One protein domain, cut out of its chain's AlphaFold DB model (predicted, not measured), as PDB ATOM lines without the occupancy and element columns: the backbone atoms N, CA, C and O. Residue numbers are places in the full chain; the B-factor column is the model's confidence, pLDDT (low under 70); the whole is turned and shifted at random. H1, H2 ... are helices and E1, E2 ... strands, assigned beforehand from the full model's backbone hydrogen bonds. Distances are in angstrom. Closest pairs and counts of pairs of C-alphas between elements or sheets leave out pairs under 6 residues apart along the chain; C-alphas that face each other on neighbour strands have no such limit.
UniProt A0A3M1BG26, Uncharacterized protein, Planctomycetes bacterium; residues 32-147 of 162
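Overview. This is residues 32 to 147 of the 162 residues of an uncharacterized protein of Planctomycetes bacterium (UniProt A0A3M1BG26). A long, narrow sheet of three strands has two long helices, H1 and H3, running along one face, while its other face is bare. H2 lies off the sheet, folded back on the first part of H3 as a helical hairpin at one end of the rod. The 116 printed residues hold E1, E2, H1, H2, H3 and E3 in that order, class mixed, with sheet order E1, E2, E3, antiparallel. The whole is only just loose, close to compact, with a radius of gyration of the C-alphas of 16.2 A and spans of 56 by 22 by 19 A.

Along the chain. E1, residues 32 to 38, begins at C-alpha 32 (-6.180, 28.597, 19.471). E2 is residues 48 to 59, 36.1 A long. H1 is residues 64 to 85, 33.7 A, with a kink of 28 degrees near residue 72. H2 is residues 88 to 99. H3, residues 103 to 131, spans 42.2 A. E3, residues 136 to 146, 30.3 A, bends by 52 degrees at residue 139 and ends at C-alpha 146 (-20.892, -3.784, 23.840).

Arrangement. The hairpin E1 and E2 has N 35 and O 56 at 3.0 A; E2 and E3 have N 51 and O 143 at 2.9 A. H1 and H3 are on the same face, two layers, helices over one face of a sheet, at heights of 9.5 A and 9.8 A. H1 touches H3 with residues 77 to 81 alone, C-alphas 77 and 124 closest at 7.4 A. H2 touches H3, C-alphas 97 and 106 closest at 5.3 A. In H2 and H3 every O i to N i+4 pair is within hydrogen-bond range; in H1, 12 of 18.

Size, cuts and confidence. C-alphas 61 and 101, the farthest apart, are 55.9 A apart. The printed part has no cut and no long link. Residues 67 to 69 have pLDDT under 70.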
ATOM      1  N   TYR A  32      -5.058  29.429  19.046       76.75
ATOM      2  CA  TYR A  32      -6.180  28.597  19.471       76.75
ATOM      3  C   TYR A  32      -5.749  27.686  20.620       76.75
ATOM      4  O   TYR A  32      -4.749  26.974  20.515       76.75
ATOM      5  N   ALA A  33      -6.526  27.667  21.698       80.06
ATOM      6  CA  ALA A  33      -6.480  26.605  22.689       80.06
ATOM      7  C   ALA A  33      -7.131  25.343  22.107       80.06
ATOM      8  O   ALA A  33      -8.222  25.408  21.534       80.06
ATOM      9  N   LYS A  34      -6.459  24.196  22.257       82.50
ATOM     10  CA  LYS A  34      -7.005  22.882  21.904       82.50
ATOM     11  C   LYS A  34      -7.555  22.215  23.157       82.50
ATOM     12  O   LYS A  34      -6.828  22.077  24.136       82.50
ATOM     13  N   ILE A  35      -8.818  21.806  23.121       84.12
ATOM     14  CA  ILE A  35      -9.499  21.173  24.255       84.12
ATOM     15  C   ILE A  35     -10.127  19.867  23.788       84.12
ATOM     16  O   ILE A  35     -10.801  19.849  22.766       84.12
ATOM     17  N   ASN A  36      -9.954  18.797  24.559       85.44
ATOM     18  CA  ASN A  36     -10.654  17.539  24.320       85.44
ATOM     19  C   ASN A  36     -11.885  17.474  25.221       85.44
ATOM     20  O   ASN A  36     -11.767  17.547  26.445       85.44
ATOM     21  N   LEU A  37     -13.058  17.327  24.616       83.94
ATOM     22  CA  LEU A  37     -14.324  17.186  25.317       83.94
ATOM     23  C   LEU A  37     -14.769  15.726  25.282       83.94
ATOM     24  O   LEU A  37     -15.036  15.172  24.215       83.94
ATOM     25  N   ASN A  38     -14.854  15.110  26.459       85.06
ATOM     26  CA  ASN A  38     -15.390  13.763  26.613       85.06
ATOM     27  C   ASN A  38     -16.906  13.829  26.764       85.06
ATOM     28  O   ASN A  38     -17.404  14.483  27.678       85.06
ATOM     29  N   HIS A  39     -17.620  13.113  25.901       84.31
ATOM     30  CA  HIS A  39     -19.074  13.054  25.945       84.31
ATOM     31  C   HIS A  39     -19.568  11.910  26.827       84.31
ATOM     32  O   HIS A  39     -18.872  10.908  27.042       84.31
ATOM     33  N   GLN A  40     -20.799  12.031  27.321       84.38
ATOM     34  CA  GLN A  40     -21.455  10.926  28.002       84.38
ATOM     35  C   GLN A  40     -21.778   9.786  27.035       84.38
ATOM     36  O   GLN A  40     -21.825   9.918  25.810       84.38
ATOM     37  N   ARG A  41     -22.033   8.618  27.625       86.94
ATOM     38  CA  ARG A  41     -22.380   7.406  26.887       86.94
ATOM     39  C   ARG A  41     -23.773   7.551  26.277       86.94
ATOM     40  O   ARG A  41     -24.738   7.822  26.991       86.94
ATOM     41  N   VAL A  42     -23.902   7.284  24.981       88.12
ATOM     42  CA  VAL A  42     -25.203   7.265  24.297       88.12
ATOM     43  C   VAL A  42     -25.625   5.821  24.051       88.12
ATOM     44  O   VAL A  42     -24.975   5.092  23.304       88.12
ATOM     45  N   ALA A  43     -26.703   5.387  24.704       85.56
ATOM     46  CA  ALA A  43     -27.170   4.005  24.636       85.56
ATOM     47  C   ALA A  43     -27.705   3.631  23.243       85.56
ATOM     48  O   ALA A  43     -28.489   4.362  22.640       85.56
ATOM     49  N   LEU A  44     -27.342   2.434  22.776       83.00
ATOM     50  CA  LEU A  44     -27.897   1.785  21.586       83.00
ATOM     51  C   LEU A  44     -28.889   0.688  22.011       83.00
ATOM     52  O   LEU A  44     -28.744  -0.499  21.695       83.00
ATOM     53  N   GLY A  45     -29.886   1.088  22.804       75.56
ATOM     54  CA  GLY A  45     -30.787   0.168  23.503       75.56
ATOM     55  C   GLY A  45     -30.025  -0.813  24.406       75.56
ATOM     56  O   GLY A  45     -29.032  -0.456  25.030       75.56
ATOM     57  N   GLU A  46     -30.453  -2.077  24.433       74.88
ATOM     58  CA  GLU A  46     -29.822  -3.144  25.233       74.88
ATOM     59  C   GLU A  46     -28.440  -3.603  24.729       74.88
ATOM     60  O   GLU A  46     -27.812  -4.456  25.348       74.88
ATOM     61  N   LEU A  47     -27.953  -3.087  23.595       76.62
ATOM     62  CA  LEU A  47     -26.752  -3.624  22.942       76.62
ATOM     63  C   LEU A  47     -25.446  -3.109  23.534       76.62
ATOM     64  O   LEU A  47     -24.428  -3.792  23.455       76.62
ATOM     65  N   GLY A  48     -25.446  -1.888  24.053       86.00
ATOM     66  CA  GLY A  48     -24.208  -1.176  24.319       86.00
ATOM     67  C   GLY A  48     -24.366   0.327  24.246       86.00
ATOM     68  O   GLY A  48     -25.478   0.856  24.247       86.00
ATOM     69  N   TYR A  49     -23.228   1.003  24.167       90.00
ATOM     70  CA  TYR A  49     -23.150   2.451  24.192       90.00
ATOM     71  C   TYR A  49     -22.158   2.952  23.151       90.00
ATOM     72  O   TYR A  49     -21.065   2.404  23.008       90.00
ATOM     73  N   PHE A  50     -22.514   4.036  22.472       88.88
ATOM     74  CA  PHE A  50     -21.541   4.863  21.781       88.88
ATOM     75  C   PHE A  50     -20.811   5.748  22.787       88.88
ATOM     76  O   PHE A  50     -21.423   6.342  23.679       88.88
ATOM     77  N   LEU A  51     -19.497   5.823  22.620       87.62
ATOM     78  CA  LEU A  51     -18.628   6.788  23.274       87.62
ATOM     79  C   LEU A  51     -18.051   7.694  22.206       87.62
ATOM     80  O   LEU A  51     -17.669   7.202  21.144       87.62
ATOM     81  N   PHE A  52     -17.938   8.982  22.492       89.00
ATOM     82  CA  PHE A  52     -17.257   9.890  21.590       89.00
ATOM     83  C   PHE A  52     -16.538  11.014  22.330       89.00
ATOM     84  O   PHE A  52     -16.852  11.339  23.474       89.00
ATOM     85  N   ILE A  53     -15.524  11.551  21.662       87.19
ATOM     86  CA  ILE A  53     -14.652  12.635  22.101       87.19
ATOM     87  C   ILE A  53     -14.631  13.661  20.976       87.19
ATOM     88  O   ILE A  53     -14.488  13.291  19.807       87.19
ATOM     89  N   SER A  54     -14.768  14.935  21.323       89.31
ATOM     90  CA  SER A  54     -14.637  16.033  20.371       89.31
ATOM     91  C   SER A  54     -13.397  16.859  20.679       89.31
ATOM     92  O   SER A  54     -13.240  17.347  21.796       89.31
ATOM     93  N   ASP A  55     -12.556  17.064  19.673       90.56
ATOM     94  CA  ASP A  55     -11.405  17.957  19.763       90.56
ATOM     95  C   ASP A  55     -11.853  19.352  19.325       90.56
ATOM     96  O   ASP A  55     -12.330  19.557  18.198       90.56
ATOM     97  N   LEU A  56     -11.687  20.327  20.204       88.88
ATOM     98  CA  LEU A  56     -12.163  21.692  20.043       88.88
ATOM     99  C   LEU A  56     -10.992  22.647  19.849       88.88
ATOM    100  O   LEU A  56      -9.945  22.490  20.472       88.88
ATOM    101  N   ALA A  57     -11.197  23.664  19.021       88.25
ATOM    102  CA  ALA A  57     -10.323  24.817  18.899       88.25
ATOM    103  C   ALA A  57     -11.085  26.071  19.331       88.25
ATOM    104  O   ALA A  57     -12.187  26.327  18.835       88.25
ATOM    105  N   ILE A  58     -10.488  26.837  20.243       83.88
ATOM    106  CA  ILE A  58     -11.061  28.068  20.792       83.88
ATOM    107  C   ILE A  58     -10.012  29.176  20.717       83.88
ATOM    108  O   ILE A  58      -8.908  28.966  21.221       83.88
ATOM    109  N   PRO A  59     -10.308  30.335  20.113       83.06
ATOM    110  CA  PRO A  59      -9.440  31.502  20.174       83.06
ATOM    111  C   PRO A  59      -9.091  31.861  21.625       83.06
ATOM    112  O   PRO A  59      -9.958  31.841  22.496       83.06
ATOM    113  N   GLN A  60      -7.825  32.167  21.907       78.12
ATOM    114  CA  GLN A  60      -7.385  32.560  23.255       78.12
ATOM    115  C   GLN A  60      -8.011  33.879  23.731       78.12
ATOM    116  O   GLN A  60      -8.133  34.099  24.931       78.12
ATOM    117  N   ASP A  61      -8.421  34.724  22.792       78.62
ATOM    118  CA  ASP A  61      -9.129  35.988  22.982       78.62
ATOM    119  C   ASP A  61     -10.659  35.827  23.005       78.62
ATOM    120  O   ASP A  61     -11.381  36.823  23.037       78.62
ATOM    121  N   ALA A  62     -11.181  34.593  22.988       75.94
ATOM    122  CA  ALA A  62     -12.618  34.358  23.055       75.94
ATOM    123  C   ALA A  62     -13.199  34.896  24.381       75.94
ATOM    124  O   ALA A  62     -12.707  34.521  25.451       75.94
ATOM    125  N   PRO A  63     -14.264  35.720  24.334       77.75
ATOM    126  CA  PRO A  63     -14.936  36.206  25.537       77.75
ATOM    127  C   PRO A  63     -15.422  35.065  26.444       77.75
ATOM    128  O   PRO A  63     -15.833  34.006  25.961       77.75
ATOM    129  N   GLU A  64     -15.406  35.283  27.763       72.62
ATOM    130  CA  GLU A  64     -15.742  34.262  28.775       72.62
ATOM    131  C   GLU A  64     -17.148  33.667  28.571       72.62
ATOM    132  O   GLU A  64     -17.367  32.472  28.759       72.62
ATOM    133  N   GLU A  65     -18.088  34.477  28.084       71.19
ATOM    134  CA  GLU A  65     -19.441  34.069  27.687       71.19
ATOM    135  C   GLU A  65     -19.457  32.934  26.645       71.19
ATOM    136  O   GLU A  65     -20.324  32.060  26.687       71.19
ATOM    137  N   PHE A  66     -18.449  32.835  25.770       71.44
ATOM    138  CA  PHE A  66     -18.342  31.736  24.807       71.44
ATOM    139  C   PHE A  66     -17.831  30.437  25.426       71.44
ATOM    140  O   PHE A  66     -18.056  29.368  24.853       71.44
ATOM    141  N   ARG A  67     -17.235  30.471  26.627       65.56
ATOM    142  CA  ARG A  67     -16.940  29.237  27.372       65.56
ATOM    143  C   ARG A  67     -18.217  28.517  27.793       65.56
ATOM    144  O   ARG A  67     -18.212  27.290  27.855       65.56
ATOM    145  N   GLN A  68     -19.339  29.224  27.956       68.25
ATOM    146  CA  GLN A  68     -20.636  28.575  28.184       68.25
ATOM    147  C   GLN A  68     -21.084  27.729  26.983       68.25
ATOM    148  O   GLN A  68     -21.709  26.687  27.170       68.25
ATOM    149  N   SER A  69     -20.687  28.085  25.754       69.25
ATOM    150  CA  SER A  69     -20.965  27.253  24.571       69.25
ATOM    151  C   SER A  69     -20.281  25.880  24.645       69.25
ATOM    152  O   SER A  69     -20.789  24.918  24.072       69.25
ATOM    153  N   LEU A  70     -19.168  25.747  25.382       71.75
ATOM    154  CA  LEU A  70     -18.522  24.449  25.621       71.75
ATOM    155  C   LEU A  70     -19.380  23.541  26.496       71.75
ATOM    156  O   LEU A  70     -19.479  22.346  26.225       71.75
ATOM    157  N   LEU A  71     -20.023  24.116  27.517       73.38
ATOM    158  CA  LEU A  71     -20.916  23.383  28.415       73.38
ATOM    159  C   LEU A  71     -22.146  22.856  27.669       73.38
ATOM    160  O   LEU A  71     -22.656  21.791  28.000       73.38
ATOM    161  N   LEU A  72     -22.589  23.574  26.632       79.69
ATOM    162  CA  LEU A  72     -23.737  23.193  25.809       79.69
ATOM    163  C   LEU A  72     -23.387  22.193  24.700       79.69
ATOM    164  O   LEU A  72     -24.267  21.475  24.227       79.69
ATOM    165  N   LEU A  73     -22.120  22.109  24.287       84.06
ATOM    166  CA  LEU A  73     -21.725  21.250  23.172       84.06
ATOM    167  C   LEU A  73     -21.905  19.758  23.481       84.06
ATOM    168  O   LEU A  73     -22.361  19.001  22.620       84.06
ATOM    169  N   SER A  74     -21.550  19.323  24.695       84.94
ATOM    170  CA  SER A  74     -21.711  17.917  25.077       84.94
ATOM    171  C   SER A  74     -23.167  17.455  25.034       84.94
ATOM    172  O   SER A  74     -23.454  16.542  24.257       84.94
ATOM    173  N   PRO A  75     -24.098  18.094  25.773       87.06
ATOM    174  CA  PRO A  75     -25.503  17.702  25.727       87.06
ATOM    175  C   PRO A  75     -26.096  17.867  24.324       87.06
ATOM    176  O   PRO A  75     -26.851  17.003  23.890       87.06
ATOM    177  N   TYR A  76     -25.688  18.893  23.562       89.19
ATOM    178  CA  TYR A  76     -26.117  19.056  22.172       89.19
ATOM    179  C   TYR A  76     -25.813  17.813  21.323       89.19
ATOM    180  O   TYR A  76     -26.729  17.218  20.757       89.19
ATOM    181  N   LEU A  77     -24.549  17.386  21.229       90.19
ATOM    182  CA  LEU A  77     -24.194  16.241  20.381       90.19
ATOM    183  C   LEU A  77     -24.794  14.928  20.898       90.19
ATOM    184  O   LEU A  77     -25.211  14.086  20.099       90.19
ATOM    185  N   GLU A  78     -24.867  14.757  22.217       90.69
ATOM    186  CA  GLU A  78     -25.457  13.577  22.847       90.69
ATOM    187  C   GLU A  78     -26.944  13.440  22.524       90.69
ATOM    188  O   GLU A  78     -27.374  12.380  22.064       90.69
ATOM    189  N   ASP A  79     -27.728  14.503  22.699       92.44
ATOM    190  CA  ASP A  79     -29.169  14.478  22.449       92.44
ATOM    191  C   ASP A  79     -29.482  14.339  20.961       92.44
ATOM    192  O   ASP A  79     -30.380  13.588  20.569       92.44
ATOM    193  N   ARG A  80     -28.680  14.982  20.108       94.06
ATOM    194  CA  ARG A  80     -28.767  14.829  18.652       94.06
ATOM    195  C   ARG A  80     -28.498  13.382  18.240       94.06
ATOM    196  O   ARG A  80     -29.268  12.828  17.452       94.06
ATOM    197  N   LEU A  81     -27.477  12.734  18.805       92.81
ATOM    198  CA  LEU A  81     -27.183  11.327  18.531       92.81
ATOM    199  C   LEU A  81     -28.259  10.387  19.091       92.81
ATOM    200  O   LEU A  81     -28.675   9.463  18.387       92.81
ATOM    201  N   ARG A  82     -28.762  10.630  20.310       92.44
ATOM    202  CA  ARG A  82     -29.884   9.871  20.897       92.44
ATOM    203  C   ARG A  82     -31.105   9.921  19.985       92.44
ATOM    204  O   ARG A  82     -31.634   8.875  19.612       92.44
ATOM    205  N   ALA A  83     -31.507  11.118  19.560       93.88
ATOM    206  CA  ALA A  83     -32.628  11.301  18.646       93.88
ATOM    207  C   ALA A  83     -32.380  10.627  17.287       93.88
ATOM    208  O   ALA A  83     -33.286  10.020  16.714       93.88
ATOM    209  N   TYR A  84     -31.148  10.688  16.770       93.94
ATOM    210  CA  TYR A  84     -30.786  10.055  15.503       93.94
ATOM    211  C   TYR A  84     -30.902   8.530  15.550       93.94
ATOM    212  O   TYR A  84     -31.446   7.924  14.625       93.94
ATOM    213  N   ILE A  85     -30.449   7.907  16.639       91.06
ATOM    214  CA  ILE A  85     -30.529   6.455  16.829       91.06
ATOM    215  C   ILE A  85     -31.984   5.977  16.849       91.06
ATOM    216  O   ILE A  85     -32.272   4.887  16.358       91.06
ATOM    217  N   LEU A  86     -32.915   6.782  17.365       91.06
ATOM    218  CA  LEU A  86     -34.342   6.451  17.414       91.06
ATOM    219  C   LEU A  86     -35.056   6.551  16.054       91.06
ATOM    220  O   LEU A  86     -36.208   6.134  15.945       91.06
ATOM    221  N   LYS A  87     -34.399   7.053  14.998       93.56
ATOM    222  CA  LYS A  87     -35.021   7.150  13.671       93.56
ATOM    223  C   LYS A  87     -35.405   5.766  13.120       93.56
ATOM    224  O   LYS A  87     -34.618   4.823  13.251       93.56
ATOM    225  N   PRO A  88     -36.545   5.641  12.403       93.19
ATOM    226  CA  PRO A  88     -37.047   4.355  11.911       93.19
ATOM    227  C   PRO A  88     -36.029   3.554  11.097       93.19
ATOM    228  O   PRO A  88     -35.900   2.350  11.289       93.19
ATOM    229  N   GLN A  89     -35.258   4.218  10.234       91.56
ATOM    230  CA  GLN A  89     -34.229   3.574   9.414       91.56
ATOM    231  C   GLN A  89     -33.149   2.886  10.266       91.56
ATOM    232  O   GLN A  89     -32.775   1.745   9.995       91.56
ATOM    233  N   ILE A  90     -32.669   3.555  11.320       91.12
ATOM    234  CA  ILE A  90     -31.653   3.004  12.224       91.12
ATOM    235  C   ILE A  90     -32.258   1.879  13.064       91.12
ATOM    236  O   ILE A  90     -31.660   0.813  13.189       91.12
ATOM    237  N   GLN A  91     -33.481   2.062  13.565       91.00
ATOM    238  CA  GLN A  91     -34.196   1.031  14.323       91.00
ATOM    239  C   GLN A  91     -34.466  -0.232  13.493       91.00
ATOM    240  O   GLN A  91     -34.323  -1.346  13.998       91.00
ATOM    241  N   GLN A  92     -34.778  -0.094  12.202       92.00
ATOM    242  CA  GLN A  92     -34.920  -1.231  11.290       92.00
ATOM    243  C   GLN A  92     -33.599  -1.983  11.098       92.00
ATOM    244  O   GLN A  92     -33.592  -3.213  11.147       92.00
ATOM    245  N   LEU A  93     -32.480  -1.273  10.924       90.69
ATOM    246  CA  LEU A  93     -31.153  -1.895  10.828       90.69
ATOM    247  C   LEU A  93     -30.771  -2.613  12.121       90.69
ATOM    248  O   LEU A  93     -30.291  -3.743  12.077       90.69
ATOM    249  N   LEU A  94     -31.054  -2.004  13.272       89.06
ATOM    250  CA  LEU A  94     -30.848  -2.628  14.577       89.06
ATOM    251  C   LEU A  94     -31.699  -3.889  14.737       89.06
ATOM    252  O   LEU A  94     -31.207  -4.896  15.245       89.06
ATOM    253  N   LYS A  95     -32.954  -3.868  14.276       89.88
ATOM    254  CA  LYS A  95     -33.827  -5.047  14.290       89.88
ATOM    255  C   LYS A  95     -33.259  -6.164  13.413       89.88
ATOM    256  O   LYS A  95     -33.135  -7.280  13.905       89.88
ATOM    257  N   LYS A  96     -32.854  -5.855  12.173       90.38
ATOM    258  CA  LYS A  96     -32.231  -6.816  11.241       90.38
ATOM    259  C   LYS A  96     -30.943  -7.415  11.808       90.38
ATOM    260  O   LYS A  96     -30.761  -8.628  11.781       90.38
ATOM    261  N   TRP A  97     -30.091  -6.578  12.398       87.75
ATOM    262  CA  TRP A  97     -28.872  -7.018  13.074       87.75
ATOM    263  C   TRP A  97     -29.173  -7.986  14.228       87.75
ATOM    264  O   TRP A  97     -28.525  -9.024  14.354       87.75
ATOM    265  N   ARG A  98     -30.180  -7.672  15.059       84.75
ATOM    266  CA  ARG A  98     -30.584  -8.518  16.196       84.75
ATOM    267  C   ARG A  98     -31.175  -9.854  15.751       84.75
ATOM    268  O   ARG A  98     -30.924 -10.854  16.416       84.75
ATOM    269  N   SER A  99     -31.960  -9.859  14.675       87.56
ATOM    270  CA  SER A  99     -32.633 -11.059  14.170       87.56
ATOM    271  C   SER A  99     -31.733 -11.963  13.335       87.56
ATOM    272  O   SER A  99     -32.052 -13.136  13.181       87.56
ATOM    273  N   SER A 100     -30.632 -11.443  12.784       88.31
ATOM    274  CA  SER A 100     -29.698 -12.277  12.031       88.31
ATOM    275  C   SER A 100     -29.034 -13.302  12.956       88.31
ATOM    276  O   SER A 100     -28.615 -12.994  14.076       88.31
ATOM    277  N   SER A 101     -28.936 -14.543  12.495       85.81
ATOM    278  CA  SER A 101     -28.159 -15.609  13.132       85.81
ATOM    279  C   SER A 101     -26.757 -15.733  12.529       85.81
ATOM    280  O   SER A 101     -25.885 -16.351  13.140       85.81
ATOM    281  N   GLN A 102     -26.515 -15.110  11.372       90.88
ATOM    282  CA  GLN A 102     -25.267 -15.220  10.632       90.88
ATOM    283  C   GLN A 102     -24.248 -14.163  11.099       90.88
ATOM    284  O   GLN A 102     -24.544 -12.964  11.084       90.88
ATOM    285  N   PRO A 103     -23.026 -14.561  11.499       86.81
ATOM    286  CA  PRO A 103     -22.007 -13.615  11.957       86.81
ATOM    287  C   PRO A 103     -21.617 -12.555  10.916       86.81
ATOM    288  O   PRO A 103     -21.410 -11.398  11.278       86.81
ATOM    289  N   GLU A 104     -21.546 -12.921   9.635       86.38
ATOM    290  CA  GLU A 104     -21.133 -12.001   8.566       86.38
ATOM    291  C   GLU A 104     -22.189 -10.929   8.277       86.38
ATOM    292  O   GLU A 104     -21.865  -9.744   8.190       86.38
ATOM    293  N   GLU A 105     -23.470 -11.295   8.262       87.44
ATOM    294  CA  GLU A 105     -24.565 -10.323   8.161       87.44
ATOM    295  C   GLU A 105     -24.581  -9.363   9.361       87.44
ATOM    296  O   GLU A 105     -24.770  -8.156   9.197       87.44
ATOM    297  N   LYS A 106     -24.311  -9.856  10.581       84.81
ATOM    298  CA  LYS A 106     -24.175  -8.987  11.763       84.81
ATOM    299  C   LYS A 106     -23.043  -7.983  11.613       84.81
ATOM    300  O   LYS A 106     -23.216  -6.820  11.979       84.81
ATOM    301  N   LYS A 107     -21.891  -8.397  11.084       85.06
ATOM    302  CA  LYS A 107     -20.788  -7.467  10.807       85.06
ATOM    303  C   LYS A 107     -21.214  -6.410   9.791       85.06
ATOM    304  O   LYS A 107     -20.973  -5.230  10.028       85.06
ATOM    305  N   GLN A 108     -21.908  -6.804   8.723       91.25
ATOM    306  CA  GLN A 108     -22.390  -5.878   7.694       91.25
ATOM    307  C   GLN A 108     -23.393  -4.860   8.246       91.25
ATOM    308  O   GLN A 108     -23.210  -3.657   8.065       91.25
ATOM    309  N   PHE A 109     -24.425  -5.306   8.966       90.06
ATOM    310  CA  PHE A 109     -25.402  -4.393   9.563       90.06
ATOM    311  C   PHE A 109     -24.757  -3.469  10.606       90.06
ATOM    312  O   PHE A 109     -25.084  -2.284  10.657       90.06
ATOM    313  N   PHE A 110     -23.812  -3.973  11.409       86.81
ATOM    314  CA  PHE A 110     -23.087  -3.134  12.363       86.81
ATOM    315  C   PHE A 110     -22.212  -2.092  11.657       86.81
ATOM    316  O   PHE A 110     -22.257  -0.922  12.029       86.81
ATOM    317  N   ALA A 111     -21.479  -2.477  10.608       89.88
ATOM    318  CA  ALA A 111     -20.694  -1.547   9.799       89.88
ATOM    319  C   ALA A 111     -21.580  -0.450   9.187       89.88
ATOM    320  O   ALA A 111     -21.226   0.726   9.235       89.88
ATOM    321  N   GLN A 112     -22.774  -0.798   8.695       91.88
ATOM    322  CA  GLN A 112     -23.743   0.184   8.196       91.88
ATOM    323  C   GLN A 112     -24.186   1.164   9.288       91.88
ATOM    324  O   GLN A 112     -24.162   2.375   9.070       91.88
ATOM    325  N   ILE A 113     -24.556   0.667  10.474       89.31
ATOM    326  CA  ILE A 113     -24.934   1.518  11.614       89.31
ATOM    327  C   ILE A 113     -23.773   2.446  11.991       89.31
ATOM    328  O   ILE A 113     -23.978   3.651  12.144       89.31
ATOM    329  N   TYR A 114     -22.558   1.907  12.087       90.00
ATOM    330  CA  TYR A 114     -21.354   2.669  12.405       90.00
ATOM    331  C   TYR A 114     -21.111   3.787  11.384       90.00
ATOM    332  O   TYR A 114     -20.929   4.945  11.761       90.00
ATOM    333  N   HIS A 115     -21.196   3.480  10.087       91.12
ATOM    334  CA  HIS A 115     -21.052   4.474   9.025       91.12
ATOM    335  C   HIS A 115     -22.143   5.547   9.063       91.12
ATOM    336  O   HIS A 115     -21.849   6.723   8.838       91.12
ATOM    337  N   PHE A 116     -23.391   5.189   9.375       93.50
ATOM    338  CA  PHE A 116     -24.459   6.177   9.516       93.50
ATOM    339  C   PHE A 116     -24.232   7.117  10.695       93.50
ATOM    340  O   PHE A 116     -24.427   8.322  10.542       93.50
ATOM    341  N   VAL A 117     -23.788   6.595  11.839       91.44
ATOM    342  CA  VAL A 117     -23.446   7.414  13.009       91.44
ATOM    343  C   VAL A 117     -22.266   8.334  12.701       91.44
ATOM    344  O   VAL A 117     -22.341   9.525  12.989       91.44
ATOM    345  N   GLN A 118     -21.219   7.835  12.039       92.50
ATOM    346  CA  GLN A 118     -20.073   8.655  11.637       92.50
ATOM    347  C   GLN A 118     -20.488   9.829  10.746       92.50
ATOM    348  O   GLN A 118     -20.106  10.970  10.998       92.50
ATOM    349  N   ARG A 119     -21.274   9.553   9.695       95.06
ATOM    350  CA  ARG A 119     -21.745  10.590   8.767       95.06
ATOM    351  C   ARG A 119     -22.624  11.614   9.470       95.06
ATOM    352  O   ARG A 119     -22.511  12.802   9.182       95.06
ATOM    353  N   PHE A 120     -23.470  11.153  10.383       95.12
ATOM    354  CA  PHE A 120     -24.304  12.020  11.196       95.12
ATOM    355  C   PHE A 120     -23.466  12.950  12.082       95.12
ATOM    356  O   PHE A 120     -23.640  14.163  12.014       95.12
ATOM    357  N   LEU A 121     -22.513  12.416  12.851       93.69
ATOM    358  CA  LEU A 121     -21.648  13.223  13.718       93.69
ATOM    359  C   LEU A 121     -20.834  14.245  12.917       93.69
ATOM    360  O   LEU A 121     -20.716  15.397  13.323       93.69
ATOM    361  N   GLU A 122     -20.334  13.864  11.742       93.94
ATOM    362  CA  GLU A 122     -19.633  14.786  10.844       93.94
ATOM    363  C   GLU A 122     -20.553  15.891  10.296       93.94
ATOM    364  O   GLU A 122     -20.123  17.033  10.126       93.94
ATOM    365  N   GLN A 123     -21.827  15.591  10.038       95.94
ATOM    366  CA  GLN A 123     -22.811  16.604   9.660       95.94
ATOM    367  C   GLN A 123     -23.086  17.571  10.818       95.94
ATOM    368  O   GLN A 123     -23.035  18.784  10.616       95.94
ATOM    369  N   GLU A 124     -23.318  17.056  12.027       94.56
ATOM    370  CA  GLU A 124     -23.532  17.880  13.222       94.56
ATOM    371  C   GLU A 124     -22.308  18.754  13.530       94.56
ATOM    372  O   GLU A 124     -22.459  19.930  13.851       94.56
ATOM    373  N   ARG A 125     -21.092  18.231  13.317       93.06
ATOM    374  CA  ARG A 125     -19.839  18.996  13.402       93.06
ATOM    375  C   ARG A 125     -19.856  20.225  12.496       93.06
ATOM    376  O   ARG A 125     -19.486  21.323  12.913       93.06
ATOM    377  N   ARG A 126     -20.261  20.045  11.237       93.62
ATOM    378  CA  ARG A 126     -20.315  21.127  10.243       93.62
ATOM    379  C   ARG A 126     -21.382  22.152  10.594       93.62
ATOM    380  O   ARG A 126     -21.112  23.344  10.495       93.62
ATOM    381  N   GLU A 127     -22.562  21.704  11.007       93.88
ATOM    382  CA  GLU A 127     -23.656  22.596  11.398       93.88
ATOM    383  C   GLU A 127     -23.308  23.409  12.649       93.88
ATOM    384  O   GLU A 127     -23.515  24.623  12.658       93.88
ATOM    385  N   TRP A 128     -22.674  22.790  13.650       90.56
ATOM    386  CA  TRP A 128     -22.125  23.508  14.798       90.56
ATOM    387  C   TRP A 128     -21.114  24.573  14.357       90.56
ATOM    388  O   TRP A 128     -21.251  25.750  14.686       90.56
ATOM    389  N   ASN A 129     -20.133  24.192  13.537       90.56
ATOM    390  CA  ASN A 129     -19.085  25.108  13.083       90.56
ATOM    391  C   ASN A 129     -19.606  26.272  12.226       90.56
ATOM    392  O   ASN A 129     -18.907  27.280  12.120       90.56
ATOM    393  N   LYS A 130     -20.789  26.158  11.611       91.06
ATOM    394  CA  LYS A 130     -21.453  27.277  10.924       91.06
ATOM    395  C   LYS A 130     -22.121  28.242  11.902       91.06
ATOM    396  O   LYS A 130     -22.084  29.444  11.672       91.06
ATOM    397  N   ARG A 131     -22.735  27.721  12.968       87.44
ATOM    398  CA  ARG A 131     -23.508  28.509  13.947       87.44
ATOM    399  C   ARG A 131     -22.636  29.171  15.011       87.44
ATOM    400  O   ARG A 131     -23.017  30.207  15.539       87.44
ATOM    401  N   HIS A 132     -21.473  28.595  15.309       83.69
ATOM    402  CA  HIS A 132     -20.572  29.083  16.351       83.69
ATOM    403  C   HIS A 132     -19.281  29.629  15.742       83.69
ATOM    404  O   HIS A 132     -18.553  28.915  15.050       83.69
ATOM    405  N   SER A 133     -18.979  30.900  16.002       78.69
ATOM    406  CA  SER A 133     -17.777  31.588  15.513       78.69
ATOM    407  C   SER A 133     -16.527  31.237  16.325       78.69
ATOM    408  O   SER A 133     -15.489  30.969  15.726       78.69
ATOM    409  N   TYR A 134     -16.643  31.164  17.657       78.94
ATOM    410  CA  TYR A 134     -15.500  30.998  18.566       78.94
ATOM    411  C   TYR A 134     -15.168  29.542  18.917       78.94
ATOM    412  O   TYR A 134     -13.999  29.197  19.015       78.94
ATOM    413  N   VAL A 135     -16.155  28.657  19.080       84.81
ATOM    414  CA  VAL A 135     -15.892  27.243  19.413       84.81
ATOM    415  C   VAL A 135     -16.012  26.392  18.158       84.81
ATOM    416  O   VAL A 135     -17.118  26.152  17.671       84.81
ATOM    417  N   LYS A 136     -14.878  25.906  17.647       88.50
ATOM    418  CA  LYS A 136     -14.838  25.019  16.480       88.50
ATOM    419  C   LYS A 136     -14.562  23.586  16.892       88.50
ATOM    420  O   LYS A 136     -13.583  23.308  17.573       88.50
ATOM    421  N   ILE A 137     -15.368  22.659  16.394       91.25
ATOM    422  CA  ILE A 137     -15.093  21.231  16.493       91.25
ATOM    423  C   ILE A 137     -14.178  20.844  15.334       91.25
ATOM    424  O   ILE A 137     -14.571  20.830  14.158       91.25
ATOM    425  N   THR A 138     -12.934  20.537  15.670       91.69
ATOM    426  CA  THR A 138     -11.898  20.162  14.705       91.69
ATOM    427  C   THR A 138     -11.997  18.694  14.316       91.69
ATOM    428  O   THR A 138     -11.851  18.366  13.140       91.69
ATOM    429  N   ARG A 139     -12.331  17.824  15.271       90.12
ATOM    430  CA  ARG A 139     -12.438  16.379  15.071       90.12
ATOM    431  C   ARG A 139     -13.470  15.794  16.026       90.12
ATOM    432  O   ARG A 139     -13.608  16.267  17.146       90.12
ATOM    433  N   ILE A 140     -14.169  14.757  15.571       90.50
ATOM    434  CA  ILE A 140     -14.986  13.895  16.424       90.50
ATOM    435  C   ILE A 140     -14.451  12.478  16.279       90.50
ATOM    436  O   ILE A 140     -14.321  11.956  15.170       90.50
ATOM    437  N   LEU A 141     -14.128  11.864  17.405       86.94
ATOM    438  CA  LEU A 141     -13.780  10.460  17.510       86.94
ATOM    439  C   LEU A 141     -14.882   9.726  18.223       86.94
ATOM    440  O   LEU A 141     -15.372  10.206  19.232       86.94
ATOM    441  N   PHE A 142     -15.250   8.553  17.728       90.12
ATOM    442  CA  PHE A 142     -16.255   7.742  18.386       90.12
ATOM    443  C   PHE A 142     -15.920   6.260  18.299       90.12
ATOM    444  O   PHE A 142     -15.179   5.815  17.425       90.12
ATOM    445  N   THR A 143     -16.459   5.509  19.249       89.31
ATOM    446  CA  THR A 143     -16.342   4.059  19.339       89.31
ATOM    447  C   THR A 143     -17.619   3.474  19.930       89.31
ATOM    448  O   THR A 143     -18.479   4.194  20.442       89.31
ATOM    449  N   PHE A 144     -17.753   2.155  19.854       87.44
ATOM    450  CA  PHE A 144     -18.890   1.423  20.385       87.44
ATOM    451  C   PHE A 144     -18.436   0.400  21.426       87.44
ATOM    452  O   PHE A 144     -17.545  -0.409  21.171       87.44
ATOM    453  N   LEU A 145     -19.083   0.419  22.589       87.25
ATOM    454  CA  LEU A 145     -18.880  -0.550  23.659       87.25
ATOM    455  C   LEU A 145     -20.094  -1.461  23.784       87.25
ATOM    456  O   LEU A 145     -21.192  -1.001  24.092       87.25
ATOM    457  N   TRP A 146     -19.874  -2.763  23.619       81.25
ATOM    458  CA  TRP A 146     -20.892  -3.784  23.840       81.25
ATOM    459  C   TRP A 146     -21.284  -3.853  25.323       81.25
ATOM    460  O   TRP A 146     -20.420  -3.933  26.198       81.25
ATOM    461  N   LYS A 147     -22.589  -3.874  25.610       77.62
ATOM    462  CA  LYS A 147     -23.124  -4.284  26.913       77.62
ATOM    463  C   LYS A 147     -22.953  -5.803  26.948       77.62
ATOM    464  O   LYS A 147     -23.665  -6.525  26.253       77.62
TER     465      LYS A 147